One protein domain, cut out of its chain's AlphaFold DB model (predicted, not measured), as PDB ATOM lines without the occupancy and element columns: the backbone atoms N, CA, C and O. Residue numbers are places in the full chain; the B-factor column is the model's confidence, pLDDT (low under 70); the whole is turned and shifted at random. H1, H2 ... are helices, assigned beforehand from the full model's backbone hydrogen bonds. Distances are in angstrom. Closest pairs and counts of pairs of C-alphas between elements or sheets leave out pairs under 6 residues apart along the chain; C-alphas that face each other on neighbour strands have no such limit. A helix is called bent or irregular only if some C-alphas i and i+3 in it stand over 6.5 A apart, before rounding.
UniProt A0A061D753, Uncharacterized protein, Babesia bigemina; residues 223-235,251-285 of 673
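What this domain is: This is residues 223 to 235 and 251 to 285 of the 673 residues of an uncharacterized protein of Babesia bigemina (UniProt A0A061D753). A long helix, H2, makes the length of this domain, and a much shorter helix, H1, meets it near its first end, the two forming a lopsided L. Past that corner H2 runs on alone, and residues 262 to 285 stick out with nothing beside them. The printed part has 48 residues with two named helices, H1 then H2, and no named strand; the class is all helix. It is extended, with a radius of gyration of the C-alphas of 16.0 A and spans of 49 by 19 by 13 A.

Where its parts are: Find C-alpha 251 at (98.738, 21.973, 301.820); from there H2, residues 251 to 281, runs 44.5 A to C-alpha 281 at (88.554, 54.854, 273.559). Then look at C-alpha 223 at (105.636, 26.343, 290.578), where H1, residues 223 to 234, begins; it measures 16.7 A from first to last C-alpha. Neither helix is bent.

How they stand to each other: Look at Val 227 and Glu 256, whose C-alphas, 6.3 A apart, are the closest of H1 and H2. The two helices touch there, H1 with residues 223 to 227 alone and H2 with residues 253 to 260 alone. Their lines are about perpendicular, at 81 degrees, and their centres are 17.3 A apart. In the backbones of H1 and H2, every O i to N i+4 pair is within hydrogen-bond range.

The domain as a whole: The C-alphas of Pro 251 and Thr 285 are the two farthest apart, at 51.1 A. Residues 236 to 250 are not printed, and across this cut C-alphas 235 and 251 are 19.7 A apart; the link from H1 to H2 is the link across the cut. Residues 262 to 285, of which 262 to 281 belong to H2, stand free. The mean pLDDT of the printed part is 75.4, and you will find values under 70 at residue 272 and residues 282 to 284.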
ATOM      1  N   TRP A 223     106.616  25.691 289.711       72.44
ATOM      2  CA  TRP A 223     105.636  26.343 290.578       72.44
ATOM      3  C   TRP A 223     106.187  26.618 291.982       72.44
ATOM      4  O   TRP A 223     105.999  27.726 292.486       72.44
ATOM      5  N   LEU A 224     106.940  25.691 292.591       77.88
ATOM      6  CA  LEU A 224     107.592  25.909 293.891       77.88
ATOM      7  C   LEU A 224     108.519  27.123 293.848       77.88
ATOM      8  O   LEU A 224     108.540  27.919 294.786       77.88
ATOM      9  N   ARG A 225     109.266  27.294 292.752       75.88
ATOM     10  CA  ARG A 225     110.127  28.462 292.556       75.88
ATOM     11  C   ARG A 225     109.315  29.756 292.518       75.88
ATOM     12  O   ARG A 225     109.653  30.683 293.245       75.88
ATOM     13  N   GLY A 226     108.223  29.798 291.752       73.75
ATOM     14  CA  GLY A 226     107.320  30.955 291.708       73.75
ATOM     15  C   GLY A 226     106.694  31.281 293.072       73.75
ATOM     16  O   GLY A 226     106.675  32.441 293.490       73.75
ATOM     17  N   VAL A 227     106.258  30.257 293.813       80.25
ATOM     18  CA  VAL A 227     105.738  30.396 295.184       80.25
ATOM     19  C   VAL A 227     106.811  30.940 296.133       80.25
ATOM     20  O   VAL A 227     106.546  31.879 296.884       80.25
ATOM     21  N   ASN A 228     108.033  30.404 296.082       80.94
ATOM     22  CA  ASN A 228     109.135  30.838 296.939       80.94
ATOM     23  C   ASN A 228     109.626  32.250 296.599       80.94
ATOM     24  O   ASN A 228     109.942  33.011 297.511       80.94
ATOM     25  N   GLU A 229     109.605  32.659 295.328       80.56
ATOM     26  CA  GLU A 229     109.852  34.050 294.931       80.56
ATOM     27  C   GLU A 229     108.779  35.005 295.489       80.56
ATOM     28  O   GLU A 229     109.106  36.096 295.961       80.56
ATOM     29  N   GLU A 230     107.501  34.608 295.509       76.00
ATOM     30  CA  GLU A 230     106.429  35.392 296.141       76.00
ATOM     31  C   GLU A 230     106.489  35.405 297.676       76.00
ATOM     32  O   GLU A 230     106.130  36.415 298.286       76.00
ATOM     33  N   ARG A 231     106.938  34.322 298.320       77.75
ATOM     34  CA  ARG A 231     107.199  34.300 299.770       77.75
ATOM     35  C   ARG A 231     108.394  35.182 300.129       77.75
ATOM     36  O   ARG A 231     108.278  36.026 301.016       77.75
ATOM     37  N   ALA A 232     109.479  35.123 299.358       82.19
ATOM     38  CA  ALA A 232     110.636  35.998 299.528       82.19
ATOM     39  C   ALA A 232     110.267  37.491 299.399       82.19
ATOM     40  O   ALA A 232     110.694  38.297 300.226       82.19
ATOM     41  N   LYS A 233     109.403  37.869 298.441       82.00
ATOM     42  CA  LYS A 233     108.862  39.245 298.327       82.00
ATOM     43  C   LYS A 233     108.041  39.683 299.548       82.00
ATOM     44  O   LYS A 233     108.001  40.873 299.849       82.00
ATOM     45  N   ARG A 234     107.391  38.742 300.245       81.31
ATOM     46  CA  ARG A 234     106.652  38.972 301.502       81.31
ATOM     47  C   ARG A 234     107.543  38.962 302.751       81.31
ATOM     48  O   ARG A 234     107.086  39.383 303.810       81.31
ATOM     49  N   GLY A 235     108.795  38.511 302.642       79.19
ATOM     50  CA  GLY A 235     109.665  38.237 303.790       79.19
ATOM     51  C   GLY A 235     109.312  36.940 304.533       79.19
ATOM     52  O   GLY A 235     109.707  36.765 305.684       79.19
ATOM     53  N   PRO A 251      99.898  21.082 301.854       77.19
ATOM     54  CA  PRO A 251      98.738  21.973 301.820       77.19
ATOM     55  C   PRO A 251      99.103  23.463 301.733       77.19
ATOM     56  O   PRO A 251      98.292  24.257 301.255       77.19
ATOM     57  N   GLU A 252     100.300  23.870 302.171       76.62
ATOM     58  CA  GLU A 252     100.755  25.255 301.994       76.62
ATOM     59  C   GLU A 252     101.142  25.540 300.543       76.62
ATOM     60  O   GLU A 252     100.778  26.590 300.013       76.62
ATOM     61  N   TYR A 253     101.824  24.596 299.891       79.31
ATOM     62  CA  TYR A 253     102.186  24.706 298.481       79.31
ATOM     63  C   TYR A 253     100.940  24.768 297.590       79.31
ATOM     64  O   TYR A 253     100.802  25.713 296.815       79.31
ATOM     65  N   VAL A 254      99.985  23.845 297.762       78.00
ATOM     66  CA  VAL A 254      98.729  23.834 296.986       78.00
ATOM     67  C   VAL A 254      97.945  25.139 297.172       78.00
ATOM     68  O   VAL A 254      97.415  25.694 296.208       78.00
ATOM     69  N   ARG A 255      97.898  25.680 298.396       79.19
ATOM     70  CA  ARG A 255      97.219  26.951 298.685       79.19
ATOM     71  C   ARG A 255      97.895  28.148 298.012       79.19
ATOM     72  O   ARG A 255      97.199  29.018 297.494       79.19
ATOM     73  N   GLU A 256      99.223  28.213 298.034       78.00
ATOM     74  CA  GLU A 256      99.991  29.300 297.414       78.00
ATOM     75  C   GLU A 256      99.998  29.208 295.884       78.00
ATOM     76  O   GLU A 256      99.865  30.232 295.216       78.00
ATOM     77  N   ARG A 257     100.063  27.993 295.324       79.06
ATOM     78  CA  ARG A 257      99.907  27.734 293.888       79.06
ATOM     79  C   ARG A 257      98.539  28.214 293.394       79.06
ATOM     80  O   ARG A 257      98.491  29.066 292.512       79.06
ATOM     81  N   ARG A 258      97.442  27.814 294.055       75.62
ATOM     82  CA  ARG A 258      96.090  28.335 293.759       75.62
ATOM     83  C   ARG A 258      96.004  29.860 293.904       75.62
ATOM     84  O   ARG A 258      95.334  30.527 293.121       75.62
ATOM     85  N   ALA A 259      96.690  30.448 294.889       76.12
ATOM     86  CA  ALA A 259      96.722  31.902 295.067       76.12
ATOM     87  C   ALA A 259      97.496  32.633 293.951       76.12
ATOM     88  O   ALA A 259      97.123  33.755 293.601       76.12
ATOM     89  N   LEU A 260      98.541  32.018 293.386       76.19
ATOM     90  CA  LEU A 260      99.239  32.495 292.191       76.19
ATOM     91  C   LEU A 260      98.355  32.379 290.945       76.19
ATOM     92  O   LEU A 260      98.131  33.388 290.281       76.19
ATOM     93  N   GLU A 261      97.786  31.202 290.682       72.25
ATOM     94  CA  GLU A 261      96.867  30.947 289.560       72.25
ATOM     95  C   GLU A 261      95.703  31.967 289.557       72.25
ATOM     96  O   GLU A 261      95.446  32.635 288.554       72.25
ATOM     97  N   LEU A 262      95.079  32.219 290.717       73.50
ATOM     98  CA  LEU A 262      94.031  33.239 290.874       73.50
ATOM     99  C   LEU A 262      94.516  34.680 290.632       73.50
ATOM    100  O   LEU A 262      93.733  35.521 290.178       73.50
ATOM    101  N   ARG A 263      95.780  35.011 290.932       73.88
ATOM    102  CA  ARG A 263      96.353  36.322 290.574       73.88
ATOM    103  C   ARG A 263      96.572  36.431 289.074       73.88
ATOM    104  O   ARG A 263      96.259  37.477 288.515       73.88
ATOM    105  N   GLU A 264      97.050  35.376 288.423       71.62
ATOM    106  CA  GLU A 264      97.240  35.376 286.973       71.62
ATOM    107  C   GLU A 264      95.919  35.540 286.220       71.62
ATOM    108  O   GLU A 264      95.840  36.368 285.313       71.62
ATOM    109  N   VAL A 265      94.856  34.849 286.646       72.62
ATOM    110  CA  VAL A 265      93.502  35.030 286.092       72.62
ATOM    111  C   VAL A 265      93.001  36.466 286.300       72.62
ATOM    112  O   VAL A 265      92.457  37.073 285.375       72.62
ATOM    113  N   ARG A 266      93.226  37.066 287.478       74.56
ATOM    114  CA  ARG A 266      92.888  38.483 287.736       74.56
ATOM    115  C   ARG A 266      93.695  39.446 286.865       74.56
ATOM    116  O   ARG A 266      93.141  40.442 286.400       74.56
ATOM    117  N   ASP A 267      94.966  39.156 286.619       72.38
ATOM    118  CA  ASP A 267      95.824  39.943 285.735       72.38
ATOM    119  C   ASP A 267      95.393  39.819 284.267       72.38
ATOM    120  O   ASP A 267      95.336  40.833 283.573       72.38
ATOM    121  N   ILE A 268      95.000  38.624 283.807       70.38
ATOM    122  CA  ILE A 268      94.406  38.403 282.478       70.38
ATOM    123  C   ILE A 268      93.105  39.204 282.338       70.38
ATOM    124  O   ILE A 268      92.976  39.976 281.388       70.38
ATOM    125  N   ARG A 269      92.185  39.116 283.310       73.06
ATOM    126  CA  ARG A 269      90.945  39.917 283.328       73.06
ATOM    127  C   ARG A 269      91.231  41.424 283.354       73.06
ATOM    128  O   ARG A 269      90.561  42.179 282.650       73.06
ATOM    129  N   ARG A 270      92.255  41.887 284.090       77.00
ATOM    130  CA  ARG A 270      92.696  43.297 284.063       77.00
ATOM    131  C   ARG A 270      93.173  43.702 282.669       77.00
ATOM    132  O   ARG A 270      92.710  44.719 282.161       77.00
ATOM    133  N   ILE A 271      94.045  42.913 282.038       71.75
ATOM    134  CA  ILE A 271      94.559  43.177 280.683       71.75
ATOM    135  C   ILE A 271      93.410  43.175 279.665       71.75
ATOM    136  O   ILE A 271      93.328  44.078 278.834       71.75
ATOM    137  N   ALA A 272      92.474  42.229 279.760       69.56
ATOM    138  CA  ALA A 272      91.292  42.173 278.905       69.56
ATOM    139  C   ALA A 272      90.370  43.386 279.107       69.56
ATOM    140  O   ALA A 272      89.873  43.952 278.135       69.56
ATOM    141  N   HIS A 273      90.165  43.838 280.346       76.75
ATOM    142  CA  HIS A 273      89.403  45.050 280.651       76.75
ATOM    143  C   HIS A 273      90.118  46.326 280.158       76.75
ATOM    144  O   HIS A 273      89.481  47.228 279.612       76.75
ATOM    145  N   GLU A 274      91.444  46.410 280.282       77.00
ATOM    146  CA  GLU A 274      92.251  47.490 279.700       77.00
ATOM    147  C   GLU A 274      92.175  47.483 278.164       77.00
ATOM    148  O   GLU A 274      91.967  48.535 277.558       77.00
ATOM    149  N   ALA A 275      92.231  46.311 277.526       70.81
ATOM    150  CA  ALA A 275      92.034  46.148 276.089       70.81
ATOM    151  C   ALA A 275      90.611  46.543 275.648       70.81
ATOM    152  O   ALA A 275      90.461  47.267 274.660       70.81
ATOM    153  N   ARG A 276      89.569  46.155 276.406       73.75
ATOM    154  CA  ARG A 276      88.174  46.600 276.210       73.75
ATOM    155  C   ARG A 276      88.085  48.131 276.271       73.75
ATOM    156  O   ARG A 276      87.657  48.755 275.298       73.75
ATOM    157  N   LYS A 277      88.605  48.749 277.335       77.12
ATOM    158  CA  LYS A 277      88.642  50.210 277.525       77.12
ATOM    159  C   LYS A 277      89.416  50.937 276.417       77.12
ATOM    160  O   LYS A 277      88.966  51.976 275.937       77.12
ATOM    161  N   ASN A 278      90.541  50.388 275.961       74.31
ATOM    162  CA  ASN A 278      91.315  50.936 274.844       74.31
ATOM    163  C   ASN A 278      90.546  50.823 273.515       74.31
ATOM    164  O   ASN A 278      90.497  51.782 272.744       74.31
ATOM    165  N   ARG A 279      89.865  49.696 273.267       72.19
ATOM    166  CA  ARG A 279      88.998  49.492 272.094       72.19
ATOM    167  C   ARG A 279      87.800  50.445 272.089       72.19
ATOM    168  O   ARG A 279      87.378  50.876 271.018       72.19
ATOM    169  N   GLU A 280      87.270  50.805 273.254       75.19
ATOM    170  CA  GLU A 280      86.215  51.813 273.409       75.19
ATOM    171  C   GLU A 280      86.726  53.245 273.251       75.19
ATOM    172  O   GLU A 280      86.114  54.028 272.526       75.19
ATOM    173  N   ALA A 281      87.888  53.578 273.817       74.81
ATOM    174  CA  ALA A 281      88.554  54.854 273.559       74.81
ATOM    175  C   ALA A 281      88.791  55.059 272.048       74.81
ATOM    176  O   ALA A 281      88.472  56.120 271.510       74.81
ATOM    177  N   LEU A 282      89.215  54.002 271.342       66.19
ATOM    178  CA  LEU A 282      89.345  53.973 269.882       66.19
ATOM    179  C   LEU A 282      88.013  54.148 269.127       66.19
ATOM    180  O   LEU A 282      88.037  54.538 267.965       66.19
ATOM    181  N   LYS A 283      86.837  53.882 269.718       67.31
ATOM    182  CA  LYS A 283      85.529  54.214 269.097       67.31
ATOM    183  C   LYS A 283      85.212  55.712 269.174       67.31
ATOM    184  O   LYS A 283      84.408  56.201 268.385       67.31
ATOM    185  N   HIS A 284      85.822  56.442 270.108       69.69
ATOM    186  CA  HIS A 284      85.517  57.849 270.388       69.69
ATOM    187  C   HIS A 284      86.561  58.844 269.861       69.69
ATOM    188  O   HIS A 284      86.450  60.041 270.157       69.69
ATOM    189  N   THR A 285      87.543  58.399 269.078       75.56
ATOM    190  CA  THR A 285      88.556  59.284 268.490       75.56
ATOM    191  C   THR A 285      87.966  60.262 267.472       75.56
ATOM    192  O   THR A 285      86.835  60.111 267.003       75.56
TER     193      THR A 285